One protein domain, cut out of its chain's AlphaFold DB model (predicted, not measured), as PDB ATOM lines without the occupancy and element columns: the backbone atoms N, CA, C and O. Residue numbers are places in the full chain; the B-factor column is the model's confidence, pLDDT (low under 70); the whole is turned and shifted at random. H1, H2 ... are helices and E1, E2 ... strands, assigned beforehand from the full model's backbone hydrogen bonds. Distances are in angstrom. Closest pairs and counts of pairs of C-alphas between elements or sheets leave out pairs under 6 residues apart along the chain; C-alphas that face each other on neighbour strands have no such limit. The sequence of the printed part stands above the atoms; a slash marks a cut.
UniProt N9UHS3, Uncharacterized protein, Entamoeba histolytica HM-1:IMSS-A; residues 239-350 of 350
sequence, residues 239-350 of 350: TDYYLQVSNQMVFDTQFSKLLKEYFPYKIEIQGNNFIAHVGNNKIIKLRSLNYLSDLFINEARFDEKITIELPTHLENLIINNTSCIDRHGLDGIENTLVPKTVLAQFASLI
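This is residues 239 to 350 of the 350 residues of an uncharacterized protein of Entamoeba histolytica HM-1:IMSS-A (UniProt N9UHS3). The chain is wound in a short stack of turns, a small solenoid with two walls: the parallel sheet E1 E2 E4 E6 makes one wall, and the smaller parallel sheet E3 E5 E7, its strands running the other way, makes the opposite wall. H1 lies at the E1 end of the stack and H2 at the E6 end. The printed part has 112 residues, with two named helices and seven named strands in the order E1 H1 E2 E3 E4 E5 E6 E7 H2. The class is mixed, helices and strands, with under half of the residues in named elements. The whole is compact, with a radius of gyration of the C-alphas of 12.9 A and spans of 31 by 30 by 23 A.

E1, residues 242 to 246, and E2, residues 266 to 270, are parallel neighbours at 21 degrees, with N 243 and O 266 2.9 A apart, within hydrogen-bond range. With H1, residues 255 to 262, they form a strand-helix-strand unit, two parallel neighbour strands with a helix between along the chain, whose crossover is right-handed. E1 and H1 are near each other, with 5 pairs of C-alphas within 10 A. E3, residues 283 to 285, begins the other sheet; its closest C-alpha to H1 is that of Lys 285, 7.9 A from that of Ser 256. E4, residues 294 to 298, is parallel to E2 at 9 degrees, with N 269 and O 296 2.8 A apart. E5, residues 306 to 309, is parallel to E3 at 24 degrees, with N 284 and O 307 2.9 A apart. E6, residues 316 to 319, is parallel to E4 at 10 degrees, with N 297 and O 318 2.8 A apart. E7, residues 325 to 331, is parallel to E5 at 9 degrees, with N 308 and O 329 2.8 A apart. H2, residues 340 to 346, comes closest to E6 at the C-alphas of Val 342 and Leu 317, 7.8 A apart. Both helices are on the sheet E1 E2 E4 E6 but only graze it. Every O i to N i+4 pair is within hydrogen-bond range in H1; in H2 1 of 3 is, beside 3 of 4 O i to N i+3 pairs.

E1 begins at C-alpha 242, (107.698, 86.558, 145.314), and is 13.6 A long; E2 is 13.1 A and E4 12.8 A. H1 is 10.8 A long, E7 10.7 A. H2 ends at C-alpha 346, (118.213, 96.737, 126.409).

The C-alphas farthest apart are those of Gln 254 and Thr 341, 34.5 A. The printed part has no cut. The link from E2 to E3, residues 271 to 282, is long; its residues 275 to 276 pair in parallel with residues 301 to 302. Mean pLDDT of the printed part is 88.6; residue 272 is under 70.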
ATOM      1  N   THR A 239     106.009  82.137 146.010       75.00
ATOM      2  CA  THR A 239     106.998  81.691 147.005       75.00
ATOM      3  C   THR A 239     107.394  82.873 147.897       75.00
ATOM      4  O   THR A 239     106.980  83.994 147.625       75.00
ATOM      5  N   ASP A 240     108.149  82.656 148.979       76.19
ATOM      6  CA  ASP A 240     108.477  83.708 149.956       76.19
ATOM      7  C   ASP A 240     108.923  85.028 149.294       76.19
ATOM      8  O   ASP A 240     109.912  85.074 148.564       76.19
ATOM      9  N   TYR A 241     108.160  86.098 149.554       81.56
ATOM     10  CA  TYR A 241     108.355  87.453 149.015       81.56
ATOM     11  C   TYR A 241     108.364  87.573 147.477       81.56
ATOM     12  O   TYR A 241     108.781  88.607 146.947       81.56
ATOM     13  N   TYR A 242     107.882  86.554 146.762       88.56
ATOM     14  CA  TYR A 242     107.698  86.558 145.314       88.56
ATOM     15  C   TYR A 242     106.223  86.772 144.970       88.56
ATOM     16  O   TYR A 242     105.377  85.879 145.108       88.56
ATOM     17  N   LEU A 243     105.931  87.987 144.510       88.69
ATOM     18  CA  LEU A 243     104.618  88.389 144.040       88.69
ATOM     19  C   LEU A 243     104.538  88.276 142.517       88.69
ATOM     20  O   LEU A 243     105.292  88.915 141.790       88.69
ATOM     21  N   GLN A 244     103.588  87.496 142.032       87.75
ATOM     22  CA  GLN A 244     103.248  87.447 140.617       87.75
ATOM     23  C   GLN A 244     101.935  88.220 140.426       87.75
ATOM     24  O   GLN A 244     101.029  88.118 141.249       87.75
ATOM     25  N   VAL A 245     101.856  89.065 139.399       88.06
ATOM     26  CA  VAL A 245     100.727  89.973 139.138       88.06
ATOM     27  C   VAL A 245     100.392  90.005 137.649       88.06
ATOM     28  O   VAL A 245     101.255  89.791 136.799       88.06
ATOM     29  N   SER A 246      99.133  90.285 137.319       86.50
ATOM     30  CA  SER A 246      98.710  90.518 135.934       86.50
ATOM     31  C   SER A 246      99.262  91.852 135.421       86.50
ATOM     32  O   SER A 246      99.313  92.836 136.162       86.50
ATOM     33  N   ASN A 247      99.587  91.919 134.132       87.69
ATOM     34  CA  ASN A 247      99.862  93.164 133.412       87.69
ATOM     35  C   ASN A 247      98.723  94.192 133.520       87.69
ATOM     36  O   ASN A 247      98.983  95.380 133.396       87.69
ATOM     37  N   GLN A 248      97.483  93.782 133.782       85.88
ATOM     38  CA  GLN A 248      96.374  94.715 134.006       85.88
ATOM     39  C   GLN A 248      96.445  95.391 135.382       85.88
ATOM     40  O   GLN A 248      96.046  96.542 135.529       85.88
ATOM     41  N   MET A 249      96.998  94.708 136.390       88.12
ATOM     42  CA  MET A 249      97.057  95.224 137.760       88.12
ATOM     43  C   MET A 249      98.044  96.379 137.907       88.12
ATOM     44  O   MET A 249      97.842  97.232 138.756       88.12
ATOM     45  N   VAL A 250      99.102  96.435 137.094       89.50
ATOM     46  CA  VAL A 250     100.188  97.424 137.261       89.50
ATOM     47  C   VAL A 250      99.748  98.869 137.003       89.50
ATOM     48  O   VAL A 250     100.409  99.799 137.462       89.50
ATOM     49  N   PHE A 251      98.624  99.055 136.304       86.44
ATOM     50  CA  PHE A 251      98.012 100.360 136.040       86.44
ATOM     51  C   PHE A 251      96.813 100.671 136.934       86.44
ATOM     52  O   PHE A 251      96.256 101.767 136.858       86.44
ATOM     53  N   ASP A 252      96.438  99.749 137.816       85.00
ATOM     54  CA  ASP A 252      95.437 100.026 138.829       85.00
ATOM     55  C   ASP A 252      95.992 101.028 139.851       85.00
ATOM     56  O   ASP A 252      97.095 100.890 140.386       85.00
ATOM     57  N   THR A 253      95.184 102.037 140.174       82.44
ATOM     58  CA  THR A 253      95.447 103.013 141.240       82.44
ATOM     59  C   THR A 253      95.854 102.378 142.576       82.44
ATOM     60  O   THR A 253      96.629 102.965 143.339       82.44
ATOM     61  N   GLN A 254      95.369 101.171 142.862       84.75
ATOM     62  CA  GLN A 254      95.611 100.466 144.110       84.75
ATOM     63  C   GLN A 254      96.857  99.565 144.078       84.75
ATOM     64  O   GLN A 254      97.271  99.066 145.127       84.75
ATOM     65  N   PHE A 255      97.523  99.410 142.931       87.12
ATOM     66  CA  PHE A 255      98.743  98.609 142.810       87.12
ATOM     67  C   PHE A 255      99.840  99.065 143.780       87.12
ATOM     68  O   PHE A 255     100.458  98.264 144.476       87.12
ATOM     69  N   SER A 256     100.020 100.380 143.922       85.75
ATOM     70  CA  SER A 256     100.987 100.946 144.871       85.75
ATOM     71  C   SER A 256     100.686 100.586 146.334       85.75
ATOM     72  O   SER A 256     101.609 100.462 147.141       85.75
ATOM     73  N   LYS A 257      99.408 100.399 146.687       85.62
ATOM     74  CA  LYS A 257      98.987  99.950 148.018       85.62
ATOM     75  C   LYS A 257      99.342  98.480 148.222       85.62
ATOM     76  O   LYS A 257      99.924  98.155 149.251       85.62
ATOM     77  N   LEU A 258      99.080  97.634 147.223       87.19
ATOM     78  CA  LEU A 258      99.479  96.223 147.238       87.19
ATOM     79  C   LEU A 258     100.988  96.082 147.495       87.19
ATOM     80  O   LEU A 258     101.407  95.362 148.393       87.19
ATOM     81  N   LEU A 259     101.815  96.835 146.771       89.56
ATOM     82  CA  LEU A 259     103.271  96.769 146.929       89.56
ATOM     83  C   LEU A 259     103.745  97.181 148.333       89.56
ATOM     84  O   LEU A 259     104.678  96.580 148.867       89.56
ATOM     85  N   LYS A 260     103.081  98.166 148.954       86.44
ATOM     86  CA  LYS A 260     103.367  98.603 150.332       86.44
ATOM     87  C   LYS A 260     102.925  97.601 151.392       86.44
ATOM     88  O   LYS A 260     103.521  97.572 152.457       86.44
ATOM     89  N   GLU A 261     101.875  96.827 151.140       84.31
ATOM     90  CA  GLU A 261     101.403  95.808 152.084       84.31
ATOM     91  C   GLU A 261     102.276  94.549 152.040       84.31
ATOM     92  O   GLU A 261     102.526  93.935 153.076       84.31
ATOM     93  N   TYR A 262     102.763  94.180 150.852       85.75
ATOM     94  CA  TYR A 262     103.450  92.906 150.636       85.75
ATOM     95  C   TYR A 262     104.978  93.004 150.726       85.75
ATOM     96  O   TYR A 262     105.615  91.989 150.985       85.75
ATOM     97  N   PHE A 263     105.579  94.185 150.533       89.00
ATOM     98  CA  PHE A 263     107.040  94.363 150.500       89.00
ATOM     99  C   PHE A 263     107.759  93.282 149.660       89.00
ATOM    100  O   PHE A 263     108.614  92.559 150.179       89.00
ATOM    101  N   PRO A 264     107.388  93.105 148.376       90.69
ATOM    102  CA  PRO A 264     107.931  92.023 147.565       90.69
ATOM    103  C   PRO A 264     109.427  92.224 147.290       90.69
ATOM    104  O   PRO A 264     109.858  93.312 146.909       90.69
ATOM    105  N   TYR A 265     110.197  91.144 147.429       92.69
ATOM    106  CA  TYR A 265     111.600  91.075 147.004       92.69
ATOM    107  C   TYR A 265     111.713  90.713 145.517       92.69
ATOM    108  O   TYR A 265     112.667  91.111 144.848       92.69
ATOM    109  N   LYS A 266     110.722  89.973 144.997       94.25
ATOM    110  CA  LYS A 266     110.607  89.595 143.582       94.25
ATOM    111  C   LYS A 266     109.223  89.934 143.053       94.25
ATOM    112  O   LYS A 266     108.222  89.615 143.702       94.25
ATOM    113  N   ILE A 267     109.167  90.521 141.862       94.12
ATOM    114  CA  ILE A 267     107.920  90.780 141.143       94.12
ATOM    115  C   ILE A 267     107.983  90.144 139.760       94.12
ATOM    116  O   ILE A 267     108.937  90.352 139.015       94.12
ATOM    117  N   GLU A 268     106.926  89.429 139.390       92.31
ATOM    118  CA  GLU A 268     106.682  89.023 138.010       92.31
ATOM    119  C   GLU A 268     105.374  89.623 137.499       92.31
ATOM    120  O   GLU A 268     104.314  89.408 138.085       92.31
ATOM    121  N   ILE A 269     105.448  90.338 136.380       91.25
ATOM    122  CA  ILE A 269     104.297  90.872 135.654       91.25
ATOM    123  C   ILE A 269     104.010  89.935 134.476       91.25
ATOM    124  O   ILE A 269     104.838  89.824 133.567       91.25
ATOM    125  N   GLN A 270     102.847  89.276 134.472       87.69
ATOM    126  CA  GLN A 270     102.444  88.338 133.413       87.69
ATOM    127  C   GLN A 270     101.268  88.839 132.573       87.69
ATOM    128  O   GLN A 270     100.307  89.385 133.110       87.69
ATOM    129  N   GLY A 271     101.313  88.601 131.257       77.94
ATOM    130  CA  GLY A 271     100.249  89.011 130.331       77.94
ATOM    131  C   GLY A 271      99.144  87.997 130.041       77.94
ATOM    132  O   GLY A 271      98.060  88.414 129.652       77.94
ATOM    133  N   ASN A 272      99.391  86.691 130.203       67.44
ATOM    134  CA  ASN A 272      98.422  85.581 130.085       67.44
ATOM    135  C   ASN A 272      97.255  85.806 129.089       67.44
ATOM    136  O   ASN A 272      96.088  85.665 129.439       67.44
ATOM    137  N   ASN A 273      97.587  86.122 127.828       70.44
ATOM    138  CA  ASN A 273      96.684  86.389 126.689       70.44
ATOM    139  C   ASN A 273      95.833  87.674 126.722       70.44
ATOM    140  O   ASN A 273      95.160  87.956 125.728       70.44
ATOM    141  N   PHE A 274      95.894  88.486 127.777       75.81
ATOM    142  CA  PHE A 274      95.154  89.747 127.867       75.81
ATOM    143  C   PHE A 274      96.030  90.941 127.491       75.81
ATOM    144  O   PHE A 274      97.189  91.055 127.894       75.81
ATOM    145  N   ILE A 275      95.452  91.863 126.723       84.75
ATOM    146  CA  ILE A 275      96.045  93.178 126.488       84.75
ATOM    147  C   ILE A 275      95.597  94.075 127.641       84.75
ATOM    148  O   ILE A 275      94.402  94.233 127.890       84.75
ATOM    149  N   ALA A 276      96.559  94.615 128.383       86.00
ATOM    150  CA  ALA A 276      96.286  95.592 129.418       86.00
ATOM    151  C   ALA A 276      96.084  96.965 128.784       86.00
ATOM    152  O   ALA A 276      96.935  97.428 128.026       86.00
ATOM    153  N   HIS A 277      94.954  97.589 129.113       85.56
ATOM    154  CA  HIS A 277      94.637  98.933 128.664       85.56
ATOM    155  C   HIS A 277      95.389  99.948 129.511       85.56
ATOM    156  O   HIS A 277      95.089 100.145 130.693       85.56
ATOM    157  N   VAL A 278      96.391 100.562 128.901       80.94
ATOM    158  CA  VAL A 278      97.176 101.634 129.487       80.94
ATOM    159  C   VAL A 278      96.273 102.862 129.476       80.94
ATOM    160  O   VAL A 278      96.044 103.480 128.442       80.94
ATOM    161  N   GLY A 279      95.666 103.179 130.621       75.69
ATOM    162  CA  GLY A 279      94.873 104.401 130.763       75.69
ATOM    163  C   GLY A 279      95.744 105.660 130.643       75.69
ATOM    164  O   GLY A 279      96.814 105.670 130.046       75.69
ATOM    165  N   ASN A 280      95.359 106.743 131.317       72.31
ATOM    166  CA  ASN A 280      96.154 107.983 131.295       72.31
ATOM    167  C   ASN A 280      97.572 107.840 131.899       72.31
ATOM    168  O   ASN A 280      98.389 108.746 131.751       72.31
ATOM    169  N   ASN A 281      97.863 106.744 132.609       74.81
ATOM    170  CA  ASN A 281      99.167 106.487 133.208       74.81
ATOM    171  C   ASN A 281      99.918 105.402 132.427       74.81
ATOM    172  O   ASN A 281      99.577 104.230 132.542       74.81
ATOM    173  N   LYS A 282     100.974 105.788 131.702       88.62
ATOM    174  CA  LYS A 282     101.870 104.856 130.990       88.62
ATOM    175  C   LYS A 282     103.068 104.406 131.818       88.62
ATOM    176  O   LYS A 282     103.909 103.664 131.323       88.62
ATOM    177  N   ILE A 283     103.163 104.884 133.058       92.06
ATOM    178  CA  ILE A 283     104.339 104.713 133.902       92.06
ATOM    179  C   ILE A 283     104.034 103.721 135.022       92.06
ATOM    180  O   ILE A 283     103.167 103.960 135.875       92.06
ATOM    181  N   ILE A 284     104.796 102.629 135.055       92.94
ATOM    182  CA  ILE A 284     104.818 101.679 136.168       92.94
ATOM    183  C   ILE A 284     105.871 102.146 137.175       92.94
ATOM    184  O   ILE A 284     107.071 102.120 136.910       92.94
ATOM    185  N   LYS A 285     105.417 102.572 138.356       92.56
ATOM    186  CA  LYS A 285     106.275 103.171 139.388       92.56
ATOM    187  C   LYS A 285     106.807 102.116 140.356       92.56
ATOM    188  O   LYS A 285     106.108 101.754 141.302       92.56
ATOM    189  N   LEU A 286     108.043 101.657 140.151       94.50
ATOM    190  CA  LEU A 286     108.719 100.705 141.049       94.50
ATOM    191  C   LEU A 286     109.913 101.323 141.790       94.50
ATOM    192  O   LEU A 286     110.425 100.712 142.724       94.50
ATOM    193  N   ARG A 287     110.315 102.552 141.444       92.56
ATOM    194  CA  ARG A 287     111.495 103.242 141.995       92.56
ATOM    195  C   ARG A 287     111.551 103.289 143.525       92.56
ATOM    196  O   ARG A 287     112.633 103.242 144.095       92.56
ATOM    197  N   SER A 288     110.403 103.384 144.197       89.56
ATOM    198  CA  SER A 288     110.321 103.459 145.664       89.56
ATOM    199  C   SER A 288     110.476 102.109 146.381       89.56
ATOM    200  O   SER A 288     110.531 102.073 147.613       89.56
ATOM    201  N   LEU A 289     110.547 100.998 145.644       92.00
ATOM    202  CA  LEU A 289     110.679  99.651 146.196       92.00
ATOM    203  C   LEU A 289     112.150  99.298 146.439       92.00
ATOM    204  O   LEU A 289     112.746  98.512 145.712       92.00
ATOM    205  N   ASN A 290     112.730  99.845 147.507       87.94
ATOM    206  CA  ASN A 290     114.153  99.659 147.830       87.94
ATOM    207  C   ASN A 290     114.565  98.200 148.114       87.94
ATOM    208  O   ASN A 290     115.751  97.906 148.144       87.94
ATOM    209  N   TYR A 291     113.608  97.302 148.349       89.69
ATOM    210  CA  TYR A 291     113.859  95.882 148.622       89.69
ATOM    211  C   TYR A 291     113.663  94.986 147.392       89.69
ATOM    212  O   TYR A 291     113.888  93.783 147.482       89.69
ATOM    213  N   LEU A 292     113.199  95.543 146.268       94.94
ATOM    214  CA  LEU A 292     112.950  94.780 145.051       94.94
ATOM    215  C   LEU A 292     114.282  94.490 144.349       94.94
ATOM    216  O   LEU A 292     114.898  95.393 143.787       94.94
ATOM    217  N   SER A 293     114.687  93.223 144.370       96.06
ATOM    218  CA  SER A 293     115.909  92.724 143.726       96.06
ATOM    219  C   SER A 293     115.638  92.150 142.343       96.06
ATOM    220  O   SER A 293     116.475  92.289 141.453       96.06
ATOM    221  N   ASP A 294     114.480  91.510 142.150       96.56
ATOM    222  CA  ASP A 294     114.199  90.757 140.928       96.56
ATOM    223  C   ASP A 294     112.899  91.225 140.265       96.56
ATOM    224  O   ASP A 294     111.824  91.168 140.872       96.56
ATOM    225  N   LEU A 295     112.989  91.637 138.999       96.69
ATOM    226  CA  LEU A 295     111.847  92.033 138.176       96.69
ATOM    227  C   LEU A 295     111.781  91.190 136.900       96.69
ATOM    228  O   LEU A 295     112.705  91.186 136.084       96.69
ATOM    229  N   PHE A 296     110.646  90.526 136.704       94.56
ATOM    230  CA  PHE A 296     110.355  89.715 135.526       94.56
ATOM    231  C   PHE A 296     109.133  90.273 134.793       94.56
ATOM    232  O   PHE A 296     108.090  90.517 135.398       94.56
ATOM    233  N   ILE A 297     109.244  90.450 133.480       93.25
ATOM    234  CA  ILE A 297     108.147  90.876 132.608       93.25
ATOM    235  C   ILE A 297     107.968  89.806 131.538       93.25
ATOM    236  O   ILE A 297     108.730  89.723 130.569       93.25
ATOM    237  N   ASN A 298     106.952  88.969 131.737       89.75
ATOM    238  CA  ASN A 298     106.749  87.742 130.978       89.75
ATOM    239  C   ASN A 298     105.451  87.813 130.187       89.75
ATOM    240  O   ASN A 298     104.365  87.933 130.748       89.75
ATOM    241  N   GLU A 299     105.571  87.764 128.859       86.62
ATOM    242  CA  GLU A 299     104.430  87.767 127.933       86.62
ATOM    243  C   GLU A 299     103.439  88.928 128.146       86.62
ATOM    244  O   GLU A 299     102.302  88.870 127.681       86.62
ATOM    245  N   ALA A 300     103.857  89.996 128.833       88.50
ATOM    246  CA  ALA A 300     103.030  91.160 129.104       88.50
ATOM    247  C   ALA A 300     102.697  91.883 127.793       88.50
ATOM    248  O   ALA A 300     103.580  92.162 126.971       88.50
ATOM    249  N   ARG A 301     101.409  92.170 127.590       88.06
ATOM    250  CA  ARG A 301     100.896  92.891 126.420       88.06
ATOM    251  C   ARG A 301     100.157  94.135 126.873       88.06
ATOM    252  O   ARG A 301      99.322  94.067 127.768       88.06
ATOM    253  N   PHE A 302     100.458  95.248 126.236       89.88
ATOM    254  CA  PHE A 302      99.877  96.549 126.524       89.88
ATOM    255  C   PHE A 302      99.389  97.130 125.197       89.88
ATOM    256  O   PHE A 302      99.990  96.850 124.157       89.88
ATOM    257  N   ASP A 303      98.270  97.849 125.207       90.50
ATOM    258  CA  ASP A 303      97.747  98.507 124.000       90.50
ATOM    259  C   ASP A 303      98.601  99.707 123.572       90.50
ATOM    260  O   ASP A 303      98.639 100.057 122.392       90.50
ATOM    261  N   GLU A 304      99.360 100.269 124.510       90.44
ATOM    262  CA  GLU A 304     100.364 101.292 124.265       90.44
ATOM    263  C   GLU A 304     101.728 100.909 124.846       90.44
ATOM    264  O   GLU A 304     101.853 100.017 125.685       90.44
ATOM    265  N   LYS A 305     102.776 101.601 124.390       90.94
ATOM    266  CA  LYS A 305     104.111 101.457 124.974       90.94
ATOM    267  C   LYS A 305     104.178 102.121 126.348       90.94
ATOM    268  O   LYS A 305     103.582 103.182 126.544       90.94
ATOM    269  N   ILE A 306     104.923 101.503 127.260       94.19
ATOM    270  CA  ILE A 306     104.959 101.868 128.679       94.19
ATOM    271  C   ILE A 306     106.382 102.109 129.180       94.19
ATOM    272  O   ILE A 306     107.302 101.394 128.782       94.19
ATOM    273  N   THR A 307     106.509 103.038 130.126       94.56
ATOM    274  CA  THR A 307     107.746 103.315 130.865       94.56
ATOM    275  C   THR A 307     107.714 102.604 132.219       94.56
ATOM    276  O   THR A 307     106.675 102.530 132.881       94.56
ATOM    277  N   ILE A 308     108.860 102.124 132.681       95.38
ATOM    278  CA  ILE A 308     109.031 101.456 133.969       95.38
ATOM    279  C   ILE A 308     110.111 102.193 134.751       95.38
ATOM    280  O   ILE A 308     111.272 102.212 134.349       95.38
ATOM    281  N   GLU A 309     109.730 102.778 135.884       95.50
ATOM    282  CA  GLU A 309     110.682 103.408 136.800       95.50
ATOM    283  C   GLU A 309     111.300 102.330 137.696       95.50
ATOM    284  O   GLU A 309     110.610 101.765 138.550       95.50
ATOM    285  N   LEU A 310     112.591 102.049 137.524       95.75
ATOM    286  CA  LEU A 310     113.282 100.956 138.212       95.75
ATOM    287  C   LEU A 310     113.838 101.387 139.588       95.75
ATOM    288  O   LEU A 310     114.267 102.534 139.752       95.75
ATOM    289  N   PRO A 311     113.845 100.495 140.601       95.31
ATOM    290  CA  PRO A 311     114.491 100.755 141.886       95.31
ATOM    291  C   PRO A 311     116.006 100.537 141.815       95.31
ATOM    292  O   PRO A 311     116.499  99.698 141.067       95.31
ATOM    293  N   THR A 312     116.755 101.242 142.660       95.06
ATOM    294  CA  THR A 312     118.229 101.225 142.641       95.06
ATOM    295  C   THR A 312     118.856  99.897 143.069       95.06
ATOM    296  O   THR A 312     119.971  99.591 142.666       95.06
ATOM    297  N   HIS A 313     118.152  99.090 143.864       95.12
ATOM    298  CA  HIS A 313     118.645  97.801 144.369       95.12
ATOM    299  C   HIS A 313     118.325  96.627 143.434       95.12
ATOM    300  O   HIS A 313     118.556  95.480 143.800       95.12
ATOM    301  N   LEU A 314     117.782  96.891 142.241       97.00
ATOM    302  CA  LEU A 314     117.443  95.843 141.287       97.00
ATOM    303  C   LEU A 314     118.717  95.141 140.798       97.00
ATOM    304  O   LEU A 314     119.576  95.782 140.195       97.00
ATOM    305  N   GLU A 315     118.817  93.835 141.029       96.81
ATOM    306  CA  GLU A 315     119.953  92.992 140.633       96.81
ATOM    307  C   GLU A 315     119.633  92.170 139.380       96.81
ATOM    308  O   GLU A 315     120.499  91.960 138.530       96.81
ATOM    309  N   ASN A 316     118.378  91.733 139.235       96.06
ATOM    310  CA  ASN A 316     117.940  90.885 138.133       96.06
ATOM    311  C   ASN A 316     116.758  91.512 137.392       96.06
ATOM    312  O   ASN A 316     115.714  91.802 137.975       96.06
ATOM    313  N   LEU A 317     116.912  91.661 136.076       96.19
ATOM    314  CA  LEU A 317     115.875  92.142 135.171       96.19
ATOM    315  C   LEU A 317     115.739  91.172 133.998       96.19
ATOM    316  O   LEU A 317     116.702  90.950 133.264       96.19
ATOM    317  N   ILE A 318     114.541  90.623 133.804       95.31
ATOM    318  CA  ILE A 318     114.215  89.785 132.644       95.31
ATOM    319  C   ILE A 318     112.970  90.337 131.967       95.31
ATOM    320  O   ILE A 318     111.920  90.480 132.591       95.31
ATOM    321  N   ILE A 319     113.081  90.611 130.669       92.62
ATOM    322  CA  ILE A 319     111.982  91.113 129.846       92.62
ATOM    323  C   ILE A 319     111.901  90.238 128.602       92.62
ATOM    324  O   ILE A 319     112.719  90.356 127.694       92.62
ATOM    325  N   ASN A 320     110.896  89.368 128.556       88.62
ATOM    326  CA  ASN A 320     110.725  88.419 127.452       88.62
ATOM    327  C   ASN A 320     109.952  89.011 126.257       88.62
ATOM    328  O   ASN A 320     109.825  88.367 125.219       88.62
ATOM    329  N   ASN A 321     109.448  90.242 126.375       79.81
ATOM    330  CA  ASN A 321     108.817  90.980 125.283       79.81
ATOM    331  C   ASN A 321     109.129  92.481 125.392       79.81
ATOM    332  O   ASN A 321     108.446  93.207 126.104       79.81
ATOM    333  N   THR A 322     110.146  92.961 124.678       81.62
ATOM    334  CA  THR A 322     110.563  94.377 124.709       81.62
ATOM    335  C   THR A 322     109.687  95.296 123.856       81.62
ATOM    336  O   THR A 322     109.764  96.513 123.995       81.62
ATOM    337  N   SER A 323     108.835  94.745 122.983       82.44
ATOM    338  CA  SER A 323     108.010  95.536 122.051       82.44
ATOM    339  C   SER A 323     107.016  96.470 122.746       82.44
ATOM    340  O   SER A 323     106.609  97.481 122.169       82.44
ATOM    341  N   CYS A 324     106.651  96.146 123.985       84.19
ATOM    342  CA  CYS A 324     105.724  96.925 124.782       84.19
ATOM    343  C   CYS A 324     106.372  98.063 125.581       84.19
ATOM    344  O   CYS A 324     105.663  98.821 126.234       84.19
ATOM    345  N   ILE A 325     107.694  98.202 125.516       90.06
ATOM    346  CA  ILE A 325     108.436  99.248 126.217       90.06
ATOM    347  C   ILE A 325     108.752 100.370 125.226       90.06
ATOM    348  O   ILE A 325     109.062 100.137 124.049       90.06
ATOM    349  N   ASP A 326     108.606 101.611 125.674       85.75
ATOM    350  CA  ASP A 326     108.955 102.797 124.901       85.75
ATOM    351  C   ASP A 326     110.470 102.974 124.733       85.75
ATOM    352  O   ASP A 326     111.306 102.334 125.370       85.75
ATOM    353  N   ARG A 327     110.838 103.820 123.766       81.06
ATOM    354  CA  ARG A 327     112.231 104.212 123.562       81.06
ATOM    355  C   ARG A 327     112.599 105.108 124.747       81.06
ATOM    356  O   ARG A 327     111.958 106.143 124.893       81.06
ATOM    357  N   HIS A 328     113.580 104.703 125.553       86.06
ATOM    358  CA  HIS A 328     113.865 105.249 126.898       86.06
ATOM    359  C   HIS A 328     112.881 104.801 127.994       86.06
ATOM    360  O   HIS A 328     112.692 105.486 128.997       86.06
ATOM    361  N   GLY A 329     112.242 103.643 127.807       90.44
ATOM    362  CA  GLY A 329     111.228 103.124 128.717       90.44
ATOM    363  C   GLY A 329     111.727 102.472 129.997       90.44
ATOM    364  O   GLY A 329     110.916 102.110 130.844       90.44
ATOM    365  N   LEU A 330     113.037 102.300 130.162       94.62
ATOM    366  CA  LEU A 330     113.632 101.759 131.387       94.62
ATOM    367  C   LEU A 330     114.253 102.888 132.212       94.62
ATOM    368  O   LEU A 330     115.472 103.050 132.285       94.62
ATOM    369  N   ASP A 331     113.394 103.687 132.831       95.00
ATOM    370  CA  ASP A 331     113.810 104.863 133.582       95.00
ATOM    371  C   ASP A 331     114.583 104.475 134.855       95.00
ATOM    372  O   ASP A 331     114.130 103.682 135.686       95.00
ATOM    373  N   GLY A 332     115.773 105.059 135.015       92.94
ATOM    374  CA  GLY A 332     116.658 104.828 136.156       92.94
ATOM    375  C   GLY A 332     117.519 103.566 136.066       92.94
ATOM    376  O   GLY A 332     118.212 103.265 137.036       92.94
ATOM    377  N   ILE A 333     117.528 102.860 134.931       93.88
ATOM    378  CA  ILE A 333     118.276 101.606 134.738       93.88
ATOM    379  C   ILE A 333     119.780 101.716 135.024       93.88
ATOM    380  O   ILE A 333     120.368 100.794 135.586       93.88
ATOM    381  N   GLU A 334     120.398 102.859 134.722       91.06
ATOM    382  CA  GLU A 334     121.818 103.117 135.001       91.06
ATOM    383  C   GLU A 334     122.143 103.149 136.503       91.06
ATOM    384  O   GLU A 334     123.290 102.937 136.891       91.06
ATOM    385  N   ASN A 335     121.136 103.385 137.351       93.25
ATOM    386  CA  ASN A 335     121.271 103.438 138.808       93.25
ATOM    387  C   ASN A 335     120.971 102.089 139.486       93.25
ATOM    388  O   ASN A 335     120.858 102.044 140.710       93.25
ATOM    389  N   THR A 336     120.775 101.022 138.707       95.75
ATOM    390  CA  THR A 336     120.499  99.670 139.214       95.75
ATOM    391  C   THR A 336     121.788  98.873 139.437       95.75
ATOM    392  O   THR A 336     122.870  99.271 139.001       95.75
ATOM    393  N   LEU A 337     121.675  97.717 140.093       96.12
ATOM    394  CA  LEU A 337     122.765  96.750 140.269       96.12
ATOM    395  C   LEU A 337     122.793  95.684 139.159       96.12
ATOM    396  O   LEU A 337     123.603  94.756 139.215       96.12
ATOM    397  N   VAL A 338     121.933  95.807 138.141       95.38
ATOM    398  CA  VAL A 338     121.826  94.839 137.047       95.38
ATOM    399  C   VAL A 338     123.159  94.758 136.285       95.38
ATOM    400  O   VAL A 338     123.704  95.788 135.872       95.38
ATOM    401  N   PRO A 339     123.705  93.549 136.039       94.50
ATOM    402  CA  PRO A 339     124.973  93.399 135.336       94.50
ATOM    403  C   PRO A 339     124.968  94.071 133.960       94.50
ATOM    404  O   PRO A 339     124.049  93.884 133.161       94.50
ATOM    405  N   LYS A 340     126.054  94.777 133.620       91.25
ATOM    406  CA  LYS A 340     126.206  95.468 132.322       91.25
ATOM    407  C   LYS A 340     125.988  94.554 131.110       91.25
ATOM    408  O   LYS A 340     125.509  95.006 130.076       91.25
ATOM    409  N   THR A 341     126.323  93.269 131.236       91.50
ATOM    410  CA  THR A 341     126.092  92.247 130.203       91.50
ATOM    411  C   THR A 341     124.608  92.006 129.926       91.50
ATOM    412  O   THR A 341     124.239  91.746 128.784       91.50
ATOM    413  N   VAL A 342     123.757  92.118 130.948       88.94
ATOM    414  CA  VAL A 342     122.296  92.050 130.821       88.94
ATOM    415  C   VAL A 342     121.765  93.372 130.270       88.94
ATOM    416  O   VAL A 342     120.987  93.364 129.321       88.94
ATOM    417  N   LEU A 343     122.255  94.511 130.775       89.00
ATOM    418  CA  LEU A 343     121.854  95.846 130.305       89.00
ATOM    419  C   LEU A 343     122.098  96.063 128.807       89.00
ATOM    420  O   LEU A 343     121.298  96.718 128.142       89.00
ATOM    421  N   ALA A 344     123.160  95.470 128.254       87.88
ATOM    422  CA  ALA A 344     123.462  95.533 126.825       87.88
ATOM    423  C   ALA A 344     122.313  95.014 125.936       87.88
ATOM    424  O   ALA A 344     122.160  95.481 124.808       87.88
ATOM    425  N   GLN A 345     121.473  94.100 126.441       89.38
ATOM    426  CA  GLN A 345     120.301  93.582 125.721       89.38
ATOM    427  C   GLN A 345     119.202  94.641 125.547       89.38
ATOM    428  O   GLN A 345     118.361  94.521 124.658       89.38
ATOM    429  N   PHE A 346     119.225  95.689 126.371       88.56
ATOM    430  CA  PHE A 346     118.213  96.737 126.409       88.56
ATOM    431  C   PHE A 346     118.730  98.087 125.913       88.56
ATOM    432  O   PHE A 346     118.029  99.075 126.067       88.56
ATOM    433  N   ALA A 347     119.908  98.153 125.283       84.56
ATOM    434  CA  ALA A 347     120.565  99.412 124.906       84.56
ATOM    435  C   ALA A 347     119.707 100.371 124.052       84.56
ATOM    436  O   ALA A 347     119.944 101.570 124.061       84.56
ATOM    437  N   SER A 348     118.706  99.875 123.315       81.81
ATOM    438  CA  SER A 348     117.760 100.714 122.557       81.81
ATOM    439  C   SER A 348     116.615 101.312 123.395       81.81
ATOM    440  O   SER A 348     115.820 102.092 122.870       81.81
ATOM    441  N   LEU A 349     116.475 100.872 124.646       82.38
ATOM    442  CA  LEU A 349     115.432 101.236 125.612       82.38
ATOM    443  C   LEU A 349     115.977 102.075 126.780       82.38
ATOM    444  O   LEU A 349     115.180 102.514 127.608       82.38
ATOM    445  N   ILE A 350     117.301 102.253 126.844       78.94
ATOM    446  CA  ILE A 350     118.041 103.156 127.739       78.94
ATOM    447  C   ILE A 350     118.246 104.462 126.978       78.94
ATOM    448  O   ILE A 350     117.926 105.529 127.540       78.94
TER     449      ILE A 350